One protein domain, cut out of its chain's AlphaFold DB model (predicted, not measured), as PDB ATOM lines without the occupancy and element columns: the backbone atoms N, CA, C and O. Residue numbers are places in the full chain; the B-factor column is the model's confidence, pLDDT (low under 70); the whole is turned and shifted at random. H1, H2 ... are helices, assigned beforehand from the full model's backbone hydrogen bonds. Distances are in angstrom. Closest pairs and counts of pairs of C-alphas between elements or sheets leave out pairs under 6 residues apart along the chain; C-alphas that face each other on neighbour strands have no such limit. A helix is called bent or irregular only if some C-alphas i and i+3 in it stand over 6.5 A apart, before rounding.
ATOM      1  N   SER A  55     209.081 205.497 296.471       91.88
ATOM      2  CA  SER A  55     210.348 205.442 297.206       91.88
ATOM      3  C   SER A  55     210.556 204.147 298.000       91.88
ATOM      4  O   SER A  55     211.699 203.722 298.137       91.88
ATOM      5  N   LEU A  56     209.487 203.484 298.467       92.00
ATOM      6  CA  LEU A  56     209.586 202.181 299.141       92.00
ATOM      7  C   LEU A  56     210.081 201.096 298.183       92.00
ATOM      8  O   LEU A  56     210.997 200.350 298.517       92.00
ATOM      9  N   ASP A  57     209.499 201.028 296.982       92.75
ATOM     10  CA  ASP A  57     209.948 200.091 295.953       92.75
ATOM     11  C   ASP A  57     211.390 200.426 295.530       92.75
ATOM     12  O   ASP A  57     212.245 199.547 295.546       92.75
ATOM     13  N   VAL A  58     211.710 201.697 295.260       94.75
ATOM     14  CA  VAL A  58     213.084 202.114 294.909       94.75
ATOM     15  C   VAL A  58     214.098 201.736 295.994       94.75
ATOM     16  O   VAL A  58     215.160 201.222 295.653       94.75
ATOM     17  N   PHE A  59     213.781 201.933 297.279       95.44
ATOM     18  CA  PHE A  59     214.653 201.517 298.383       95.44
ATOM     19  C   PHE A  59     214.872 200.001 298.354       95.44
ATOM     20  O   PHE A  59     216.016 199.560 298.337       95.44
ATOM     21  N   ARG A  60     213.796 199.198 298.283       93.12
ATOM     22  CA  ARG A  60     213.889 197.725 298.220       93.12
ATOM     23  C   ARG A  60     214.768 197.258 297.064       93.12
ATOM     24  O   ARG A  60     215.607 196.384 297.259       93.12
ATOM     25  N   GLY A  61     214.593 197.841 295.878       93.88
ATOM     26  CA  GLY A  61     215.403 197.509 294.709       93.88
ATOM     27  C   GLY A  61     216.866 197.911 294.879       93.88
ATOM     28  O   GLY A  61     217.748 197.116 294.573       93.88
ATOM     29  N   LEU A  62     217.133 199.107 295.412       95.00
ATOM     30  CA  LEU A  62     218.495 199.560 295.693       95.00
ATOM     31  C   LEU A  62     219.200 198.623 296.683       95.00
ATOM     32  O   LEU A  62     220.350 198.273 296.450       95.00
ATOM     33  N   THR A  63     218.519 198.168 297.740       94.06
ATOM     34  CA  THR A  63     219.100 197.212 298.695       94.06
ATOM     35  C   THR A  63     219.390 195.851 298.061       94.06
ATOM     36  O   THR A  63     220.447 195.293 298.332       94.06
ATOM     37  N   VAL A  64     218.515 195.331 297.190       93.12
ATOM     38  CA  VAL A  64     218.764 194.056 296.483       93.12
ATOM     39  C   VAL A  64     219.950 194.168 295.518       93.12
ATOM     40  O   VAL A  64     220.820 193.306 295.539       93.12
ATOM     41  N   ALA A  65     220.055 195.250 294.740       94.50
ATOM     42  CA  ALA A  65     221.244 195.485 293.915       94.50
ATOM     43  C   ALA A  65     222.516 195.685 294.750       94.50
ATOM     44  O   ALA A  65     223.592 195.274 294.327       94.50
ATOM     45  N   MET A  66     222.403 196.293 295.934       93.00
ATOM     46  CA  MET A  66     223.536 196.437 296.843       93.00
ATOM     47  C   MET A  66     223.983 195.099 297.435       93.00
ATOM     48  O   MET A  66     225.168 194.941 297.699       93.00
ATOM     49  N   MET A  67     223.058 194.151 297.622       91.56
ATOM     50  CA  MET A  67     223.364 192.796 298.077       91.56
ATOM     51  C   MET A  67     224.191 192.037 297.042       91.56
ATOM     52  O   MET A  67     225.330 191.697 297.334       91.56
ATOM     53  N   ILE A  68     223.689 191.948 295.807       91.25
ATOM     54  CA  ILE A  68     224.427 191.394 294.657       91.25
ATOM     55  C   ILE A  68     225.820 192.047 294.552       91.25
ATOM     56  O   ILE A  68     226.838 191.372 294.443       91.25
ATOM     57  N   LEU A  69     225.894 193.379 294.688       92.56
ATOM     58  CA  LEU A  69     227.169 194.092 294.623       92.56
ATOM     59  C   LEU A  69     228.178 193.667 295.703       92.56
ATOM     60  O   LEU A  69     229.364 193.563 295.394       92.56
ATOM     61  N   VAL A  70     227.759 193.490 296.960       91.25
ATOM     62  CA  VAL A  70     228.699 193.141 298.043       91.25
ATOM     63  C   VAL A  70     229.043 191.657 298.072       91.25
ATOM     64  O   VAL A  70     230.187 191.339 298.401       91.25
ATOM     65  N   ASP A  71     228.102 190.792 297.694       88.75
ATOM     66  CA  ASP A  71     228.290 189.342 297.664       88.75
ATOM     67  C   ASP A  71     229.330 188.977 296.583       88.75
ATOM     68  O   ASP A  71     230.351 188.357 296.892       88.75
ATOM     69  N   ASP A  72     229.179 189.504 295.361       87.12
ATOM     70  CA  ASP A  72     230.069 189.179 294.238       87.12
ATOM     71  C   ASP A  72     231.365 190.011 294.219       87.12
ATOM     72  O   ASP A  72     232.471 189.497 294.018       87.12
ATOM     73  N   ALA A  73     231.279 191.334 294.428       89.31
ATOM     74  CA  ALA A  73     232.452 192.210 294.337       89.31
ATOM     75  C   ALA A  73     233.253 192.299 295.653       89.31
ATOM     76  O   ALA A  73     234.360 192.857 295.663       89.31
ATOM     77  N   GLY A  74     232.742 191.733 296.754       84.31
ATOM     78  CA  GLY A  74     233.392 191.722 298.067       84.31
ATOM     79  C   GLY A  74     234.774 191.060 298.058       84.31
ATOM     80  O   GLY A  74     235.702 191.554 298.703       84.31
ATOM     81  N   GLY A  75     234.966 190.004 297.259       81.75
ATOM     82  CA  GLY A  75     236.271 189.350 297.093       81.75
ATOM     83  C   GLY A  75     237.344 190.249 296.457       81.75
ATOM     84  O   GLY A  75     238.523 190.157 296.799       81.75
ATOM     85  N   ALA A  76     236.948 191.166 295.568       84.69
ATOM     86  CA  ALA A  76     237.864 192.072 294.870       84.69
ATOM     87  C   ALA A  76     238.164 193.371 295.651       84.69
ATOM     88  O   ALA A  76     239.212 194.000 295.437       84.69
ATOM     89  N   TRP A  77     237.268 193.771 296.563       83.19
ATOM     90  CA  TRP A  77     237.320 195.041 297.291       83.19
ATOM     91  C   TRP A  77     237.140 194.842 298.809       83.19
ATOM     92  O   TRP A  77     236.010 194.766 299.290       83.19
ATOM     93  N   PRO A  78     238.229 194.881 299.607       77.62
ATOM     94  CA  PRO A  78     238.167 194.679 301.062       77.62
ATOM     95  C   PRO A  78     237.269 195.655 301.841       77.62
ATOM     96  O   PRO A  78     236.903 195.363 302.970       77.62
ATOM     97  N   GLY A  79     236.923 196.815 301.267       79.19
ATOM     98  CA  GLY A  79     235.973 197.764 301.865       79.19
ATOM     99  C   GLY A  79     234.494 197.448 301.598       79.19
ATOM    100  O   GLY A  79     233.630 198.082 302.201       79.19
ATOM    101  N   MET A  80     234.198 196.502 300.698       83.12
ATOM    102  CA  MET A  80     232.838 196.005 300.458       83.12
ATOM    103  C   MET A  80     232.537 194.742 301.267       83.12
ATOM    104  O   MET A  80     231.417 194.612 301.742       83.12
ATOM    105  N   ASN A  81     233.532 193.878 301.492       80.19
ATOM    106  CA  ASN A  81     233.408 192.674 302.320       80.19
ATOM    107  C   ASN A  81     233.235 193.004 303.819       80.19
ATOM    108  O   ASN A  81     233.601 194.092 304.263       80.19
ATOM    109  N   HIS A  82     232.701 192.069 304.603       77.62
ATOM    110  CA  HIS A  82     232.443 192.223 306.037       77.62
ATOM    111  C   HIS A  82     233.699 192.539 306.859       77.62
ATOM    112  O   HIS A  82     234.783 191.992 306.625       77.62
ATOM    113  N   SER A  83     233.544 193.379 307.886       68.06
ATOM    114  CA  SER A  83     234.584 193.540 308.906       68.06
ATOM    115  C   SER A  83     234.637 192.297 309.821       68.06
ATOM    116  O   SER A  83     233.589 191.824 310.254       68.06
ATOM    117  N   PRO A  84     235.821 191.738 310.163       58.94
ATOM    118  CA  PRO A  84     235.869 190.492 310.936       58.94
ATOM    119  C   PRO A  84     235.324 190.590 312.369       58.94
ATOM    120  O   PRO A  84     234.802 189.605 312.879       58.94
ATOM    121  N   TRP A  85     235.508 191.741 313.031       53.03
ATOM    122  CA  TRP A  85     235.166 191.960 314.452       53.03
ATOM    123  C   TRP A  85     235.008 193.438 314.829       53.03
ATOM    124  O   TRP A  85     234.140 193.783 315.628       53.03
ATOM    125  N   PHE A  86     235.868 194.311 314.293       61.72
ATOM    126  CA  PHE A  86     235.874 195.744 314.588       61.72
ATOM    127  C   PHE A  86     235.868 196.553 313.295       61.72
ATOM    128  O   PHE A  86     236.672 196.304 312.397       61.72
ATOM    129  N   GLY A  87     234.993 197.553 313.245       65.81
ATOM    130  CA  GLY A  87     234.714 198.338 312.050       65.81
ATOM    131  C   GLY A  87     233.265 198.166 311.609       65.81
ATOM    132  O   GLY A  87     232.468 197.529 312.291       65.81
ATOM    133  N   VAL A  88     232.945 198.804 310.491       75.69
ATOM    134  CA  VAL A  88     231.697 198.659 309.742       75.69
ATOM    135  C   VAL A  88     232.072 198.894 308.282       75.69
ATOM    136  O   VAL A  88     232.729 199.891 307.968       75.69
ATOM    137  N   THR A  89     231.697 197.973 307.405       85.56
ATOM    138  CA  THR A  89     231.888 198.083 305.955       85.56
ATOM    139  C   THR A  89     230.544 198.191 305.237       85.56
ATOM    140  O   THR A  89     229.492 198.348 305.856       85.56
ATOM    141  N   VAL A  90     230.567 198.172 303.905       87.00
ATOM    142  CA  VAL A  90     229.359 198.356 303.095       87.00
ATOM    143  C   VAL A  90     228.392 197.171 303.230       87.00
ATOM    144  O   VAL A  90     227.198 197.407 303.422       87.00
ATOM    145  N   ALA A  91     228.883 195.924 303.218       85.75
ATOM    146  CA  ALA A  91     228.052 194.735 303.447       85.75
ATOM    147  C   ALA A  91     227.333 194.766 304.806       85.75
ATOM    148  O   ALA A  91     226.168 194.373 304.904       85.75
ATOM    149  N   ASP A  92     227.976 195.334 305.834       86.44
ATOM    150  CA  ASP A  92     227.426 195.443 307.189       86.44
ATOM    151  C   ASP A  92     226.163 196.335 307.268       86.44
ATOM    152  O   ASP A  92     225.487 196.324 308.295       86.44
ATOM    153  N   PHE A  93     225.794 197.082 306.216       89.06
ATOM    154  CA  PHE A  93     224.533 197.843 306.153       89.06
ATOM    155  C   PHE A  93     223.425 197.185 305.319       89.06
ATOM    156  O   PHE A  93     222.257 197.536 305.499       89.06
ATOM    157  N   VAL A  94     223.747 196.256 304.414       90.44
ATOM    158  CA  VAL A  94     222.798 195.763 303.397       90.44
ATOM    159  C   VAL A  94     221.650 194.971 304.025       90.44
ATOM    160  O   VAL A  94     220.480 195.317 303.845       90.44
ATOM    161  N   MET A  95     221.972 193.936 304.802       86.62
ATOM    162  CA  MET A  95     220.976 193.071 305.443       86.62
ATOM    163  C   MET A  95     220.090 193.838 306.453       86.62
ATOM    164  O   MET A  95     218.862 193.735 306.351       86.62
ATOM    165  N   PRO A  96     220.632 194.707 307.337       88.94
ATOM    166  CA  PRO A  96     219.813 195.594 308.168       88.94
ATOM    167  C   PRO A  96     218.891 196.530 307.374       88.94
ATOM    168  O   PRO A  96     217.728 196.693 307.748       88.94
ATOM    169  N   ALA A  97     219.363 197.118 306.267       91.12
ATOM    170  CA  ALA A  97     218.541 197.985 305.422       91.12
ATOM    171  C   ALA A  97     217.381 197.217 304.761       91.12
ATOM    172  O   ALA A  97     216.271 197.745 304.659       91.12
ATOM    173  N   PHE A  98     217.606 195.958 304.371       89.00
ATOM    174  CA  PHE A  98     216.581 195.086 303.789       89.00
ATOM    175  C   PHE A  98     215.480 194.752 304.802       89.00
ATOM    176  O   PHE A  98     214.290 194.905 304.512       89.00
ATOM    177  N   LEU A  99     215.870 194.378 306.025       87.38
ATOM    178  CA  LEU A  99     214.929 194.133 307.119       87.38
ATOM    179  C   LEU A  99     214.156 195.403 307.501       87.38
ATOM    180  O   LEU A  99     212.938 195.347 307.678       87.38
ATOM    181  N   PHE A 100     214.830 196.557 307.559       90.88
ATOM    182  CA  PHE A 100     214.198 197.849 307.827       90.88
ATOM    183  C   PHE A 100     213.092 198.163 306.810       90.88
ATOM    184  O   PHE A 100     211.959 198.456 307.198       90.88
ATOM    185  N   ILE A 101     213.379 198.061 305.507       90.44
ATOM    186  CA  ILE A 101     212.396 198.422 304.477       90.44
ATOM    187  C   ILE A 101     211.246 197.411 304.371       90.44
ATOM    188  O   ILE A 101     210.117 197.813 304.078       90.44
ATOM    189  N   ILE A 102     211.479 196.126 304.663       86.06
ATOM    190  CA  ILE A 102     210.403 195.132 304.810       86.06
ATOM    191  C   ILE A 102     209.515 195.482 306.010       86.06
ATOM    192  O   ILE A 102     208.296 195.518 305.855       86.06
ATOM    193  N   GLY A 103     210.100 195.819 307.164       84.31
ATOM    194  CA  GLY A 103     209.354 196.230 308.358       84.31
ATOM    195  C   GLY A 103     208.474 197.461 308.113       84.31
ATOM    196  O   GLY A 103     207.281 197.442 308.419       84.31
ATOM    197  N   VAL A 104     209.024 198.501 307.475       86.81
ATOM    198  CA  VAL A 104     208.262 199.697 307.069       86.81
ATOM    199  C   VAL A 104     207.158 199.345 306.066       86.81
ATOM    200  O   VAL A 104     206.032 199.826 306.197       86.81
ATOM    201  N   SER A 105     207.440 198.481 305.087       83.88
ATOM    202  CA  SER A 105     206.443 198.049 304.096       83.88
ATOM    203  C   SER A 105     205.283 197.294 304.752       83.88
ATOM    204  O   SER A 105     204.124 197.592 304.467       83.88
ATOM    205  N   ALA A 106     205.574 196.371 305.674       75.44
ATOM    206  CA  ALA A 106     204.569 195.635 306.432       75.44
ATOM    207  C   ALA A 106     203.711 196.576 307.294       75.44
ATOM    208  O   ALA A 106     202.485 196.513 307.230       75.44
ATOM    209  N   ALA A 107     204.328 197.505 308.031       74.31
ATOM    210  CA  ALA A 107     203.614 198.474 308.867       74.31
ATOM    211  C   ALA A 107     202.670 199.399 308.069       74.31
ATOM    212  O   ALA A 107     201.633 199.816 308.584       74.31
ATOM    213  N   LEU A 108     203.005 199.713 306.812       76.12
ATOM    214  CA  LEU A 108     202.169 200.541 305.934       76.12
ATOM    215  C   LEU A 108     201.044 199.761 305.235       76.12
ATOM    216  O   LEU A 108     200.014 200.355 304.915       76.12
ATOM    217  N   VAL A 109     201.223 198.458 304.998       73.19
ATOM    218  CA  VAL A 109     200.193 197.577 304.416       73.19
ATOM    219  C   VAL A 109     199.192 197.130 305.482       73.19
ATOM    220  O   VAL A 109     197.984 197.273 305.293       73.19
ATOM    221  N   PHE A 110     199.673 196.649 306.627       65.56
ATOM    222  CA  PHE A 110     198.855 196.150 307.734       65.56
ATOM    223  C   PHE A 110     198.399 197.287 308.662       65.56
ATOM    224  O   PHE A 110     198.690 197.310 309.859       65.56
ATOM    225  N   LYS A 111     197.670 198.259 308.103       60.56
ATOM    226  CA  LYS A 111     197.082 199.355 308.883       60.56
ATOM    227  C   LYS A 111     195.840 198.874 309.638       60.56
ATOM    228  O   LYS A 111     194.728 198.929 309.118       60.56
ATOM    229  N   ILE A 112     196.028 198.452 310.882       57.22
ATOM    230  CA  ILE A 112     194.937 197.998 311.749       57.22
ATOM    231  C   ILE A 112     194.193 199.214 312.318       57.22
ATOM    232  O   ILE A 112     194.781 200.073 312.976       57.22
ATOM    233  N   GLN A 113     192.888 199.303 312.048       52.88
ATOM    234  CA  GLN A 113     192.007 200.266 312.709       52.88
ATOM    235  C   GLN A 113     191.622 199.722 314.083       52.88
ATOM    236  O   GLN A 113     190.777 198.839 314.193       52.88
ATOM    237  N   CYS A 114     192.252 200.258 315.125       50.22
ATOM    238  CA  CYS A 114     191.935 199.898 316.498       50.22
ATOM    239  C   CYS A 114     190.815 200.758 317.090       50.22
ATOM    240  O   CYS A 114     190.782 201.977 316.902       50.22
ATOM    241  N   VAL A 187     222.424 196.986 320.328       80.94
ATOM    242  CA  VAL A 187     221.571 198.195 320.321       80.94
ATOM    243  C   VAL A 187     222.238 199.366 319.583       80.94
ATOM    244  O   VAL A 187     221.583 200.051 318.803       80.94
ATOM    245  N   SER A 188     223.546 199.571 319.766       80.69
ATOM    246  CA  SER A 188     224.307 200.612 319.063       80.69
ATOM    247  C   SER A 188     224.353 200.396 317.547       80.69
ATOM    248  O   SER A 188     224.136 201.343 316.792       80.69
ATOM    249  N   TYR A 189     224.577 199.162 317.090       80.56
ATOM    250  CA  TYR A 189     224.566 198.815 315.669       80.56
ATOM    251  C   TYR A 189     223.155 198.910 315.067       80.56
ATOM    252  O   TYR A 189     223.000 199.434 313.967       80.56
ATOM    253  N   MET A 190     222.113 198.480 315.787       83.06
ATOM    254  CA  MET A 190     220.719 198.599 315.337       83.06
ATOM    255  C   MET A 190     220.294 200.066 315.189       83.06
ATOM    256  O   MET A 190     219.678 200.429 314.189       83.06
ATOM    257  N   LEU A 191     220.666 200.931 316.140       86.88
ATOM    258  CA  LEU A 191     220.413 202.373 316.050       86.88
ATOM    259  C   LEU A 191     221.179 203.021 314.887       86.88
ATOM    260  O   LEU A 191     220.610 203.847 314.177       86.88
ATOM    261  N   LEU A 192     222.437 202.629 314.658       89.00
ATOM    262  CA  LEU A 192     223.240 203.135 313.542       89.00
ATOM    263  C   LEU A 192     222.659 202.713 312.184       89.00
ATOM    264  O   LEU A 192     222.367 203.557 311.341       89.00
ATOM    265  N   THR A 193     222.464 201.411 311.976       89.19
ATOM    266  CA  THR A 193     221.988 200.843 310.704       89.19
ATOM    267  C   THR A 193     220.538 201.224 310.402       89.19
ATOM    268  O   THR A 193     220.230 201.618 309.274       89.19
ATOM    269  N   GLY A 194     219.660 201.214 311.410       91.00
ATOM    270  CA  GLY A 194     218.288 201.710 311.305       91.00
ATOM    271  C   GLY A 194     218.220 203.220 311.065       91.00
ATOM    272  O   GLY A 194     217.427 203.669 310.240       91.00
ATOM    273  N   GLY A 195     219.086 204.008 311.710       93.44
ATOM    274  CA  GLY A 195     219.184 205.456 311.500       93.44
ATOM    275  C   GLY A 195     219.644 205.824 310.086       93.44
ATOM    276  O   GLY A 195     219.007 206.647 309.426       93.44
ATOM    277  N   VAL A 196     220.694 205.163 309.582       94.44
ATOM    278  CA  VAL A 196     221.172 205.315 308.195       94.44
ATOM    279  C   VAL A 196     220.086 204.905 307.196       94.44
ATOM    280  O   VAL A 196     219.824 205.641 306.245       94.44
ATOM    281  N   SER A 197     219.390 203.790 307.443       95.06
ATOM    282  CA  SER A 197     218.283 203.323 306.594       95.06
ATOM    283  C   SER A 197     217.097 204.294 306.597       95.06
ATOM    284  O   SER A 197     216.551 204.609 305.541       95.06
ATOM    285  N   GLY A 198     216.727 204.842 307.757       95.25
ATOM    286  CA  GLY A 198     215.675 205.851 307.878       95.25
ATOM    287  C   GLY A 198     216.019 207.157 307.158       95.25
ATOM    288  O   GLY A 198     215.176 207.705 306.445       95.25
ATOM    289  N   PHE A 199     217.265 207.627 307.271       96.19
ATOM    290  CA  PHE A 199     217.741 208.805 306.542       96.19
ATOM    291  C   PHE A 199     217.765 208.573 305.023       96.19
ATOM    292  O   PHE A 199     217.286 209.415 304.263       96.19
ATOM    293  N   LEU A 200     218.248 207.410 304.572       95.56
ATOM    294  CA  LEU A 200     218.240 207.028 303.159       95.56
ATOM    295  C   LEU A 200     216.809 206.935 302.606       95.56
ATOM    296  O   LEU A 200     216.547 207.407 301.499       95.56
ATOM    297  N   LEU A 201     215.859 206.400 303.379       95.06
ATOM    298  CA  LEU A 201     214.448 206.357 302.991       95.06
ATOM    299  C   LEU A 201     213.836 207.761 302.900       95.06
ATOM    300  O   LEU A 201     213.107 208.037 301.947       95.06
ATOM    301  N   LEU A 202     214.154 208.661 303.836       95.38
ATOM    302  CA  LEU A 202     213.713 210.059 303.788       95.38
ATOM    303  C   LEU A 202     214.260 210.776 302.542       95.38
ATOM    304  O   LEU A 202     213.513 211.472 301.851       95.38
ATOM    305  N   LEU A 203     215.541 210.567 302.224       95.44
ATOM    306  CA  LEU A 203     216.197 211.117 301.038       95.44
ATOM    307  C   LEU A 203     215.557 210.590 299.743       95.44
ATOM    308  O   LEU A 203     215.205 211.378 298.864       95.44
ATOM    309  N   LEU A 204     215.343 209.275 299.637       94.38
ATOM    310  CA  LEU A 204     214.678 208.662 298.485       94.38
ATOM    311  C   LEU A 204     213.214 209.104 298.366       94.38
ATOM    312  O   LEU A 204     212.761 209.376 297.260       94.38
ATOM    313  N   TYR A 205     212.480 209.250 299.470       94.12
ATOM    314  CA  TYR A 205     211.128 209.819 299.464       94.12
ATOM    315  C   TYR A 205     211.116 211.257 298.930       94.12
ATOM    316  O   TYR A 205     210.311 211.588 298.058       94.12
ATOM    317  N   TYR A 206     212.047 212.098 299.382       94.75
ATOM    318  CA  TYR A 206     212.165 213.467 298.893       94.75
ATOM    319  C   TYR A 206     212.495 213.512 297.389       94.75
ATOM    320  O   TYR A 206     211.801 214.179 296.624       94.75
ATOM    321  N   ILE A 207     213.479 212.743 296.920       93.75
ATOM    322  CA  ILE A 207     213.887 212.738 295.504       93.75
ATOM    323  C   ILE A 207     212.809 212.123 294.591       93.75
ATOM    324  O   ILE A 207     212.464 212.687 293.547       93.75
ATOM    325  N   VAL A 208     212.274 210.961 294.968       92.88
ATOM    326  CA  VAL A 208     211.380 210.162 294.119       92.88
ATOM    327  C   VAL A 208     209.943 210.664 294.196       92.88
ATOM    328  O   VAL A 208     209.324 210.826 293.151       92.88
ATOM    329  N   ASP A 209     209.399 210.938 295.383       91.12
ATOM    330  CA  ASP A 209     207.974 211.254 295.557       91.12
ATOM    331  C   ASP A 209     207.669 212.756 295.706       91.12
ATOM    332  O   ASP A 209     206.582 213.175 295.295       91.12
ATOM    333  N   VAL A 210     208.614 213.579 296.193       92.62
ATOM    334  CA  VAL A 210     208.451 215.050 296.269       92.62
ATOM    335  C   VAL A 210     208.983 215.744 295.008       92.62
ATOM    336  O   VAL A 210     208.198 216.355 294.283       92.62
ATOM    337  N   ILE A 211     210.271 215.601 294.670       92.62
ATOM    338  CA  ILE A 211     210.863 216.201 293.450       92.62
ATOM    339  C   ILE A 211     210.388 215.477 292.168       92.62
ATOM    340  O   ILE A 211     210.461 216.023 291.071       92.62
ATOM    341  N   ASN A 212     209.817 214.272 292.290       88.44
ATOM    342  CA  ASN A 212     209.282 213.475 291.177       88.44
ATOM    343  C   ASN A 212     210.330 213.027 290.133       88.44
ATOM    344  O   ASN A 212     209.983 212.764 288.979       88.44
ATOM    345  N   ILE A 213     211.593 212.802 290.534       89.69
ATOM    346  CA  ILE A 213     212.656 212.247 289.661       89.69
ATOM    347  C   ILE A 213     212.500 210.717 289.477       89.69
ATOM    348  O   ILE A 213     213.444 209.934 289.553       89.69
ATOM    349  N   LYS A 214     211.272 210.259 289.214       85.44
ATOM    350  CA  LYS A 214     210.895 208.834 289.134       85.44
ATOM    351  C   LYS A 214     211.568 208.104 287.971       85.44
ATOM    352  O   LYS A 214     211.921 206.939 288.097       85.44
ATOM    353  N   LYS A 215     211.796 208.804 286.852       87.25
ATOM    354  CA  LYS A 215     212.393 208.229 285.633       87.25
ATOM    355  C   LYS A 215     213.817 207.704 285.843       87.25
ATOM    356  O   LYS A 215     214.170 206.713 285.221       87.25
ATOM    357  N   LEU A 216     214.610 208.338 286.712       89.81
ATOM    358  CA  LEU A 216     215.989 207.917 286.988       89.81
ATOM    359  C   LEU A 216     216.037 206.597 287.771       89.81
ATOM    360  O   LEU A 216     216.880 205.748 287.511       89.81
ATOM    361  N   PHE A 217     215.096 206.407 288.697       92.25
ATOM    362  CA  PHE A 217     215.043 205.241 289.578       92.25
ATOM    363  C   PHE A 217     214.113 204.129 289.077       92.25
ATOM    364  O   PHE A 217     213.858 203.180 289.810       92.25
ATOM    365  N   ILE A 218     213.604 204.208 287.841       91.19
ATOM    366  CA  ILE A 218     212.559 203.297 287.349       91.19
ATOM    367  C   ILE A 218     213.005 201.824 287.310       91.19
ATOM    368  O   ILE A 218     212.228 200.943 287.667       91.19
ATOM    369  N   LEU A 219     214.275 201.561 286.979       92.19
ATOM    370  CA  LEU A 219     214.865 200.216 287.003       92.19
ATOM    371  C   LEU A 219     214.874 199.637 288.429       92.19
ATOM    372  O   LEU A 219     214.375 198.536 288.665       92.19
ATOM    373  N   PHE A 220     215.353 200.428 289.396       93.31
ATOM    374  CA  PHE A 220     215.331 200.077 290.817       93.31
ATOM    375  C   PHE A 220     213.902 199.947 291.355       93.31
ATOM    376  O   PHE A 220     213.645 199.080 292.182       93.31
ATOM    377  N   GLN A 221     212.948 200.737 290.856       93.00
ATOM    378  CA  GLN A 221     211.539 200.605 291.218       93.00
ATOM    379  C   GLN A 221     210.966 199.258 290.751       93.00
ATOM    380  O   GLN A 221     210.328 198.570 291.544       93.00
ATOM    381  N   TRP A 222     211.209 198.840 289.503       92.38
ATOM    382  CA  TRP A 222     210.735 197.546 288.987       92.38
ATOM    383  C   TRP A 222     211.359 196.353 289.711       92.38
ATOM    384  O   TRP A 222     210.646 195.415 290.074       92.38
ATOM    385  N   MET A 223     212.665 196.415 289.980       91.94
ATOM    386  CA  MET A 223     213.358 195.448 290.835       91.94
ATOM    387  C   MET A 223     212.769 195.433 292.247       91.94
ATOM    388  O   MET A 223     212.474 194.367 292.768       91.94
ATOM    389  N   GLY A 224     212.480 196.598 292.826       90.69
ATOM    390  CA  GLY A 224     211.822 196.760 294.120       90.69
ATOM    391  C   GLY A 224     210.433 196.138 294.226       90.69
ATOM    392  O   GLY A 224     210.120 195.446 295.199       90.69
ATOM    393  N   MET A 225     209.607 196.331 293.194       89.44
ATOM    394  CA  MET A 225     208.278 195.719 293.092       89.44
ATOM    395  C   MET A 225     208.343 194.184 293.071       89.44
ATOM    396  O   MET A 225     207.398 193.542 293.525       89.44
ATOM    397  N   ASN A 226     209.459 193.621 292.595       90.56
ATOM    398  CA  ASN A 226     209.732 192.187 292.484       90.56
ATOM    399  C   ASN A 226     210.854 191.701 293.421       90.56
ATOM    400  O   ASN A 226     211.382 190.606 293.229       90.56
ATOM    401  N   ALA A 227     211.198 192.491 294.448       88.81
ATOM    402  CA  ALA A 227     212.455 192.350 295.185       88.81
ATOM    403  C   ALA A 227     212.668 190.962 295.794       88.81
ATOM    404  O   ALA A 227     213.799 190.503 295.835       88.81
ATOM    405  N   LEU A 228     211.603 190.277 296.228       85.38
ATOM    406  CA  LEU A 228     211.722 188.934 296.799       85.38
ATOM    407  C   LEU A 228     212.079 187.871 295.747       85.38
ATOM    408  O   LEU A 228     212.886 186.998 296.034       85.38
ATOM    409  N   ILE A 229     211.508 187.946 294.536       87.56
ATOM    410  CA  ILE A 229     211.857 187.017 293.447       87.56
ATOM    411  C   ILE A 229     213.318 187.236 293.067       87.56
ATOM    412  O   ILE A 229     214.082 186.282 293.019       87.56
ATOM    413  N   VAL A 230     213.703 188.494 292.826       89.44
ATOM    414  CA  VAL A 230     215.075 188.836 292.430       89.44
ATOM    415  C   VAL A 230     216.062 188.422 293.521       89.44
ATOM    416  O   VAL A 230     217.039 187.760 293.211       89.44
ATOM    417  N   TYR A 231     215.765 188.717 294.790       88.06
ATOM    418  CA  TYR A 231     216.580 188.301 295.931       88.06
ATOM    419  C   TYR A 231     216.764 186.780 296.004       88.06
ATOM    420  O   TYR A 231     217.895 186.319 296.077       88.06
ATOM    421  N   VAL A 232     215.680 185.994 295.950       87.50
ATOM    422  CA  VAL A 232     215.770 184.526 296.038       87.50
ATOM    423  C   VAL A 232     216.510 183.938 294.836       87.50
ATOM    424  O   VAL A 232     217.297 183.016 295.007       87.50
ATOM    425  N   LEU A 233     216.288 184.453 293.624       87.06
ATOM    426  CA  LEU A 233     216.961 183.926 292.435       87.06
ATOM    427  C   LEU A 233     218.449 184.309 292.373       87.06
ATOM    428  O   LEU A 233     219.251 183.484 291.941       87.06
ATOM    429  N   ALA A 234     218.806 185.518 292.820       85.88
ATOM    430  CA  ALA A 234     220.190 185.972 292.916       85.88
ATOM    431  C   ALA A 234     220.940 185.229 294.033       85.88
ATOM    432  O   ALA A 234     221.925 184.570 293.750       85.88
ATOM    433  N   ALA A 235     220.412 185.202 295.264       81.94
ATOM    434  CA  ALA A 235     221.050 184.533 296.408       81.94
ATOM    435  C   ALA A 235     221.119 182.993 296.298       81.94
ATOM    436  O   ALA A 235     221.772 182.337 297.108       81.94
ATOM    437  N   CYS A 236     220.421 182.394 295.328       83.06
ATOM    438  CA  CYS A 236     220.587 180.989 294.952       83.06
ATOM    439  C   CYS A 236     221.587 180.786 293.799       83.06
ATOM    440  O   CYS A 236     221.641 179.684 293.254       83.06
ATOM    441  N   GLU A 237     222.339 181.819 293.399       80.69
ATOM    442  CA  GLU A 237     223.345 181.788 292.329       80.69
ATOM    443  C   GLU A 237     222.796 181.262 290.991       80.69
ATOM    444  O   GLU A 237     223.522 180.692 290.175       80.69
ATOM    445  N   ILE A 238     221.488 181.405 290.740       81.62
ATOM    446  CA  ILE A 238     220.824 180.706 289.628       81.62
ATOM    447  C   ILE A 238     221.309 181.233 288.277       81.62
ATOM    448  O   ILE A 238     221.466 180.450 287.341       81.62
ATOM    449  N   PHE A 239     221.574 182.537 288.164       74.81
ATOM    450  CA  PHE A 239     222.114 183.119 286.937       74.81
ATOM    451  C   PHE A 239     223.535 182.612 286.621       74.81
ATOM    452  O   PHE A 239     223.687 181.971 285.571       74.81
ATOM    453  N   PRO A 240     224.550 182.784 287.496       73.00
ATOM    454  CA  PRO A 240     225.884 182.248 287.235       73.00
ATOM    455  C   PRO A 240     225.890 180.719 287.124       73.00
ATOM    456  O   PRO A 240     226.534 180.203 286.217       73.00
ATOM    457  N   THR A 241     225.103 179.978 287.914       78.50
ATOM    458  CA  THR A 241     225.008 178.504 287.811       78.50
ATOM    459  C   THR A 241     224.483 178.047 286.443       78.50
ATOM    460  O   THR A 241     225.048 177.136 285.831       78.50
ATOM    461  N   LEU A 242     223.421 178.674 285.917       79.44
ATOM    462  CA  LEU A 242     222.893 178.352 284.583       79.44
ATOM    463  C   LEU A 242     223.894 178.700 283.473       79.44
ATOM    464  O   LEU A 242     224.030 177.944 282.510       79.44
ATOM    465  N   MET A 243     224.610 179.817 283.614       76.94
ATOM    466  CA  MET A 243     225.636 180.252 282.663       76.94
ATOM    467  C   MET A 243     226.888 179.362 282.712       76.94
ATOM    468  O   MET A 243     227.450 179.031 281.670       76.94
ATOM    469  N   GLN A 244     227.286 178.907 283.901       74.44
ATOM    470  CA  GLN A 244     228.413 178.001 284.123       74.44
ATOM    471  C   GLN A 244     228.147 176.590 283.572       74.44
ATOM    472  O   GLN A 244     229.076 175.907 283.138       74.44
ATOM    473  N   GLY A 245     226.874 176.182 283.483       75.62
ATOM    474  CA  GLY A 245     226.452 174.970 282.773       75.62
ATOM    475  C   GLY A 245     226.866 174.930 281.292       75.62
ATOM    476  O   GLY A 245     227.018 173.844 280.731       75.62
ATOM    477  N   PHE A 246     227.119 176.085 280.664       79.88
ATOM    478  CA  PHE A 246     227.719 176.183 279.331       79.88
ATOM    479  C   PHE A 246     229.253 176.248 279.425       79.88
ATOM    480  O   PHE A 246     229.853 177.324 279.367       79.88
ATOM    481  N   TYR A 247     229.892 175.078 279.531       81.62
ATOM    482  CA  TYR A 247     231.352 174.931 279.554       81.62
ATOM    483  C   TYR A 247     231.901 174.163 278.343       81.62
ATOM    484  O   TYR A 247     231.260 173.260 277.800       81.62
ATOM    485  N   TRP A 248     233.122 174.502 277.912       76.38
ATOM    486  CA  TRP A 248     233.777 173.872 276.765       76.38
ATOM    487  C   TRP A 248     234.895 172.913 277.193       76.38
ATOM    488  O   TRP A 248     236.014 173.321 277.513       76.38
ATOM    489  N   ARG A 249     234.599 171.605 277.137       81.25
ATOM    490  CA  ARG A 249     235.464 170.457 277.505       81.25
ATOM    491  C   ARG A 249     235.888 170.358 278.977       81.25
ATOM    492  O   ARG A 249     236.035 169.241 279.453       81.25
ATOM    493  N   SER A 250     236.090 171.474 279.672       80.06
ATOM    494  CA  SER A 250     236.467 171.541 281.090       80.06
ATOM    495  C   SER A 250     235.565 172.539 281.824       80.06
ATOM    496  O   SER A 250     235.277 173.578 281.225       80.06
ATOM    497  N   PRO A 251     235.156 172.291 283.086       77.56
ATOM    498  CA  PRO A 251     234.384 173.250 283.887       77.56
ATOM    499  C   PRO A 251     235.066 174.619 284.036       77.56
ATOM    500  O   PRO A 251     234.385 175.636 284.053       77.56
ATOM    501  N   GLU A 252     236.404 174.634 284.048       76.00
ATOM    502  CA  GLU A 252     237.282 175.824 284.073       76.00
ATOM    503  C   GLU A 252     237.116 176.740 282.836       76.00
ATOM    504  O   GLU A 252     237.575 177.876 282.823       76.00
ATOM    505  N   ASN A 253     236.521 176.233 281.749       81.38
ATOM    506  CA  ASN A 253     236.311 176.957 280.492       81.38
ATOM    507  C   ASN A 253     234.815 177.221 280.281       81.38
ATOM    508  O   ASN A 253     234.229 176.778 279.284       81.38
ATOM    509  N   ASN A 254     234.181 177.883 281.244       83.88
ATOM    510  CA  ASN A 254     232.766 178.236 281.188       83.88
ATOM    511  C   ASN A 254     232.533 179.683 280.713       83.88
ATOM    512  O   ASN A 254     233.455 180.495 280.606       83.88
ATOM    513  N   LEU A 255     231.279 179.994 280.377       83.81
ATOM    514  CA  LEU A 255     230.902 181.296 279.825       83.81
ATOM    515  C   LEU A 255     231.026 182.451 280.841       83.81
ATOM    516  O   LEU A 255     231.212 183.596 280.425       83.81
ATOM    517  N   VAL A 256     230.962 182.162 282.147       83.44
ATOM    518  CA  VAL A 256     231.140 183.151 283.225       83.44
ATOM    519  C   VAL A 256     232.606 183.574 283.296       83.44
ATOM    520  O   VAL A 256     232.900 184.748 283.073       83.44
ATOM    521  N   ASP A 257     233.524 182.616 283.451       82.75
ATOM    522  CA  ASP A 257     234.974 182.859 283.517       82.75
ATOM    523  C   ASP A 257     235.499 183.540 282.245       82.75
ATOM    524  O   ASP A 257     236.335 184.443 282.303       82.75
ATOM    525  N   LEU A 258     234.970 183.159 281.073       85.12
ATOM    526  CA  LEU A 258     235.275 183.829 279.810       85.12
ATOM    527  C   LEU A 258     234.828 185.298 279.825       85.12
ATOM    528  O   LEU A 258     235.597 186.177 279.434       85.12
ATOM    529  N   THR A 259     233.600 185.574 280.271       85.56
ATOM    530  CA  THR A 259     233.051 186.938 280.319       85.56
ATOM    531  C   THR A 259     233.809 187.797 281.330       85.56
ATOM    532  O   THR A 259     234.174 188.930 281.009       85.56
ATOM    533  N   GLU A 260     234.122 187.264 282.515       84.94
ATOM    534  CA  GLU A 260     234.900 187.991 283.516       84.94
ATOM    535  C   GLU A 260     236.330 188.256 283.021       84.94
ATOM    536  O   GLU A 260     236.791 189.394 283.056       84.94
ATOM    537  N   SER A 261     237.014 187.251 282.465       86.00
ATOM    538  CA  SER A 261     238.375 187.389 281.924       86.00
ATOM    539  C   SER A 261     238.457 188.406 280.774       86.00
ATOM    540  O   SER A 261     239.391 189.217 280.714       86.00
ATOM    541  N   LEU A 262     237.445 188.448 279.896       89.56
ATOM    542  CA  LEU A 262     237.327 189.480 278.863       89.56
ATOM    543  C   LEU A 262     237.182 190.879 279.480       89.56
ATOM    544  O   LEU A 262     237.905 191.794 279.082       89.56
ATOM    545  N   LEU A 263     236.319 191.052 280.486       89.44
ATOM    546  CA  LEU A 263     236.146 192.335 281.176       89.44
ATOM    547  C   LEU A 263     237.412 192.759 281.942       89.44
ATOM    548  O   LEU A 263     237.846 193.903 281.813       89.44
ATOM    549  N   GLN A 264     238.069 191.848 282.666       91.19
ATOM    550  CA  GLN A 264     239.355 192.105 283.330       91.19
ATOM    551  C   GLN A 264     240.440 192.542 282.331       91.19
ATOM    552  O   GLN A 264     241.250 193.418 282.650       91.19
ATOM    553  N   THR A 265     240.431 191.979 281.117       91.00
ATOM    554  CA  THR A 265     241.345 192.354 280.028       91.00
ATOM    555  C   THR A 265     241.029 193.749 279.476       91.00
ATOM    556  O   THR A 265     241.942 194.563 279.350       91.00
ATOM    557  N   ILE A 266     239.753 194.054 279.208       93.19
ATOM    558  CA  ILE A 266     239.284 195.361 278.704       93.19
ATOM    559  C   ILE A 266     239.599 196.493 279.692       93.19
ATOM    560  O   ILE A 266     240.064 197.556 279.288       93.19
ATOM    561  N   PHE A 267     239.377 196.270 280.990       91.25
ATOM    562  CA  PHE A 267     239.635 197.264 282.036       91.25
ATOM    563  C   PHE A 267     241.085 197.259 282.558       91.25
ATOM    564  O   PHE A 267     241.398 197.998 283.494       91.25
ATOM    565  N   HIS A 268     241.968 196.428 281.988       91.62
ATOM    566  CA  HIS A 268     243.370 196.242 282.400       91.62
ATOM    567  C   HIS A 268     243.572 195.999 283.911       91.62
ATOM    568  O   HIS A 268     244.633 196.284 284.472       91.62
ATOM    569  N   SER A 269     242.552 195.496 284.608       92.25
ATOM    570  CA  SER A 269     242.556 195.381 286.063       92.25
ATOM    571  C   SER A 269     241.502 194.399 286.547       92.25
ATOM    572  O   SER A 269     240.321 194.543 286.233       92.25
ATOM    573  N   LYS A 270     241.917 193.458 287.403       87.81
ATOM    574  CA  LYS A 270     241.014 192.465 287.999       87.81
ATOM    575  C   LYS A 270     239.850 193.126 288.742       87.81
ATOM    576  O   LYS A 270     238.700 192.845 288.445       87.81
ATOM    577  N   ARG A 271     240.142 194.100 289.617       89.25
ATOM    578  CA  ARG A 271     239.131 194.798 290.439       89.25
ATOM    579  C   ARG A 271     238.041 195.501 289.634       89.25
ATOM    580  O   ARG A 271     236.892 195.515 290.067       89.25
ATOM    581  N   TRP A 272     238.412 196.118 288.512       90.12
ATOM    582  CA  TRP A 272     237.475 196.836 287.647       90.12
ATOM    583  C   TRP A 272     236.752 195.890 286.683       90.12
ATOM    584  O   TRP A 272     235.585 196.124 286.395       90.12
ATOM    585  N   GLY A 273     237.394 194.795 286.258       90.62
ATOM    586  CA  GLY A 273     236.753 193.723 285.493       90.62
ATOM    587  C   GLY A 273     235.661 192.999 286.281       90.62
ATOM    588  O   GLY A 273     234.528 192.950 285.813       90.62
ATOM    589  N   THR A 274     235.964 192.533 287.499       90.19
ATOM    590  CA  THR A 274     234.970 191.926 288.402       90.19
ATOM    591  C   THR A 274     233.836 192.914 288.698       90.19
ATOM    592  O   THR A 274     232.672 192.578 288.538       90.19
ATOM    593  N   LEU A 275     234.144 194.180 289.020       91.62
ATOM    594  CA  LEU A 275     233.108 195.198 289.248       91.62
ATOM    595  C   LEU A 275     232.215 195.424 288.011       91.62
ATOM    596  O   LEU A 275     231.005 195.579 288.151       91.62
ATOM    597  N   ALA A 276     232.784 195.427 286.802       92.12
ATOM    598  CA  ALA A 276     232.018 195.555 285.563       92.12
ATOM    599  C   ALA A 276     231.129 194.328 285.289       92.12
ATOM    600  O   ALA A 276     230.014 194.496 284.795       92.12
ATOM    601  N   PHE A 277     231.591 193.123 285.638       90.81
ATOM    602  CA  PHE A 277     230.801 191.893 285.556       90.81
ATOM    603  C   PHE A 277     229.580 191.959 286.489       90.81
ATOM    604  O   PHE A 277     228.450 191.785 286.040       90.81
ATOM    605  N   VAL A 278     229.784 192.348 287.748       91.50
ATOM    606  CA  VAL A 278     228.706 192.476 288.745       91.50
ATOM    607  C   VAL A 278     227.710 193.586 288.384       91.50
ATOM    608  O   VAL A 278     226.501 193.438 288.553       91.50
ATOM    609  N   ILE A 279     228.172 194.692 287.789       92.44
ATOM    610  CA  ILE A 279     227.273 195.723 287.240       92.44
ATOM    611  C   ILE A 279     226.430 195.168 286.078       92.44
ATOM    612  O   ILE A 279     225.247 195.500 285.976       92.44
ATOM    613  N   LEU A 280     227.002 194.321 285.214       91.19
ATOM    614  CA  LEU A 280     226.267 193.653 284.137       91.19
ATOM    615  C   LEU A 280     225.206 192.693 284.696       91.19
ATOM    616  O   LEU A 280     224.089 192.675 284.178       91.19
ATOM    617  N   GLU A 281     225.503 191.974 285.779       89.50
ATOM    618  CA  GLU A 281     224.528 191.146 286.496       89.50
ATOM    619  C   GLU A 281     223.390 191.981 287.115       89.50
ATOM    620  O   GLU A 281     222.212 191.695 286.892       89.50
ATOM    621  N   ILE A 282     223.694 193.087 287.800       93.06
ATOM    622  CA  ILE A 282     222.667 193.999 288.336       93.06
ATOM    623  C   ILE A 282     221.772 194.553 287.211       93.06
ATOM    624  O   ILE A 282     220.553 194.665 287.377       93.06
ATOM    625  N   ILE A 283     222.344 194.869 286.044       93.25
ATOM    626  CA  ILE A 283     221.584 195.278 284.853       93.25
ATOM    627  C   ILE A 283     220.700 194.128 284.347       93.25
ATOM    628  O   ILE A 283     219.523 194.360 284.065       93.25
ATOM    629  N   PHE A 284     221.219 192.898 284.273       91.81
ATOM    630  CA  PHE A 284     220.440 191.710 283.912       91.81
ATOM    631  C   PHE A 284     219.234 191.528 284.848       91.81
ATOM    632  O   PHE A 284     218.104 191.416 284.367       91.81
ATOM    633  N   TRP A 285     219.425 191.610 286.167       92.38
ATOM    634  CA  TRP A 285     218.336 191.505 287.141       92.38
ATOM    635  C   TRP A 285     217.328 192.659 287.054       92.38
ATOM    636  O   TRP A 285     216.121 192.431 287.175       92.38
ATOM    637  N   CYS A 286     217.770 193.883 286.746       92.88
ATOM    638  CA  CYS A 286     216.870 195.006 286.458       92.88
ATOM    639  C   CYS A 286     216.010 194.763 285.201       92.88
ATOM    640  O   CYS A 286     214.824 195.102 285.187       92.88
ATOM    641  N   LEU A 287     216.579 194.159 284.153       93.12
ATOM    642  CA  LEU A 287     215.860 193.792 282.928       93.12
ATOM    643  C   LEU A 287     214.906 192.609 283.158       93.12
ATOM    644  O   LEU A 287     213.767 192.646 282.690       93.12
ATOM    645  N   ALA A 288     215.311 191.606 283.938       91.75
ATOM    646  CA  ALA A 288     214.447 190.503 284.356       91.75
ATOM    647  C   ALA A 288     213.254 191.010 285.187       91.75
ATOM    648  O   ALA A 288     212.106 190.645 284.926       91.75
ATOM    649  N   ALA A 289     213.488 191.930 286.128       91.62
ATOM    650  CA  ALA A 289     212.428 192.567 286.904       91.62
ATOM    651  C   ALA A 289     211.503 193.458 286.054       91.62
ATOM    652  O   ALA A 289     210.295 193.490 286.301       91.62
ATOM    653  N   CYS A 290     212.039 194.136 285.032       91.75
ATOM    654  CA  CYS A 290     211.245 194.842 284.024       91.75
ATOM    655  C   CYS A 290     210.327 193.870 283.261       91.75
ATOM    656  O   CYS A 290     209.127 194.113 283.150       91.75
ATOM    657  N   PHE A 291     210.848 192.724 282.813       92.62
ATOM    658  CA  PHE A 291     210.048 191.692 282.149       92.62
ATOM    659  C   PHE A 291     208.939 191.132 283.060       92.62
ATOM    660  O   PHE A 291     207.786 191.039 282.631       92.62
ATOM    661  N   LEU A 292     209.243 190.828 284.328       90.50
ATOM    662  CA  LEU A 292     208.245 190.403 285.322       90.50
ATOM    663  C   LEU A 292     207.152 191.466 285.524       90.50
ATOM    664  O   LEU A 292     205.962 191.142 285.503       90.50
ATOM    665  N   HIS A 293     207.542 192.742 285.626       89.12
ATOM    666  CA  HIS A 293     206.623 193.879 285.710       89.12
ATOM    667  C   HIS A 293     205.717 193.989 284.471       89.12
ATOM    668  O   HIS A 293     204.498 194.103 284.619       89.12
ATOM    669  N   MET A 294     206.273 193.867 283.258       90.06
ATOM    670  CA  MET A 294     205.507 193.848 282.000       90.06
ATOM    671  C   MET A 294     204.532 192.665 281.910       90.06
ATOM    672  O   MET A 294     203.475 192.787 281.294       90.06
ATOM    673  N   LYS A 295     204.864 191.524 282.524       91.00
ATOM    674  CA  LYS A 295     203.984 190.349 282.622       91.00
ATOM    675  C   LYS A 295     202.976 190.429 283.773       91.00
ATOM    676  O   LYS A 295     202.125 189.553 283.878       91.00
ATOM    677  N   GLY A 296     203.045 191.460 284.619       86.94
ATOM    678  CA  GLY A 296     202.166 191.623 285.779       86.94
ATOM    679  C   GLY A 296     202.389 190.587 286.888       86.94
ATOM    680  O   GLY A 296     201.527 190.433 287.752       86.94
TER     681      GLY A 296
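Overview. This is residues 55 to 114 and 187 to 296 of the 301 residues of an uncharacterized protein of Oryza meridionalis (UniProt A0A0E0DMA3). H1 runs through the middle of a group of mostly crossed helices, with H2 folded back along one side of it and the long H8 along the opposite side. H3 packs steeply on H2 and on residues 55 to 59 of H1, H4 and H5 pack on H1 too, H7 packs on residues 270 to 277 of H8 and makes a corner with the short H6 far from H1, and residues 106 to 114 stick out. The printed part has 170 residues with eight named helices, H1 to H8 in chain order, and no named strand; the class is all helix. It is compact, with a radius of gyration of the C-alphas of 17.9 A and spans of 65 by 45 by 29 A.

Along the chain. H1, residues 55 to 73, begins at C-alpha 55, (210.348, 205.442, 297.206), and is 25.9 A long. H2, residues 91 to 109, is 28.0 A long and irregular, with C-alphas 92 and 95 7.1 A apart. H3, residues 187 to 210, begins at C-alpha 187, (221.571, 198.195, 320.321), and measures 32.2 A. H4 is residues 218 to 225, H5 227 to 235, H6 238 to 244 and H7 255 to 266. H8, residues 270 to 294, measures 36.0 A and ends at C-alpha 294, (205.507, 193.848, 282.000).

Arrangement. H1 is the hub, touching five helices. H1 and H2 form a helical hairpin at a shallow tilt of 24 degrees, closest at the C-alphas of Val 70 and Ala 91, 5.7 A. Residues 55 to 59 of H1 touch H3 at a steep tilt of 56 degrees, with the C-alphas of Ser 55 and Tyr 205 closest at 5.0 A. H2 touches H3, closest at C-alphas 97 and 197, 5.5 A. H4 is about perpendicular to H1, at 87 degrees, and touches it, closest at the C-alphas of Gly 61 and Gly 224, 3.7 A. H5 touches H1 and runs the same way at 4 degrees, closest at C-alphas 61 and 227, 6.0 A. H8 touches H1 and runs opposite ways at 36 degrees, only just steep, closest at C-alphas 73 and 275, 5.9 A. H4 touches H8, closest at C-alphas 223 and 289, 5.0 A. H7 touches H8 at a steep tilt of 55 degrees, closest at C-alphas 264 and 273, 3.8 A, and touches H6, closest at C-alphas 244 and 256, 5.9 A. H2 and H8, for instance, are apart. Each O i to N i+4 pair is within hydrogen-bond range in H1 and H3 to H8; in H2 13 of 15 are.

Size, cuts and confidence. The C-alphas of Cys 114 and Arg 249, 65.4 A, are the two farthest apart. Residues 115 to 186 are not printed, and C-alphas 114 and 187 are 29.9 A apart across the cut. The link H1 to H2, residues 74 to 90, is long. Residues 83 to 87 and 110 to 114 have pLDDT under 70; the mean of the printed part is 86.1.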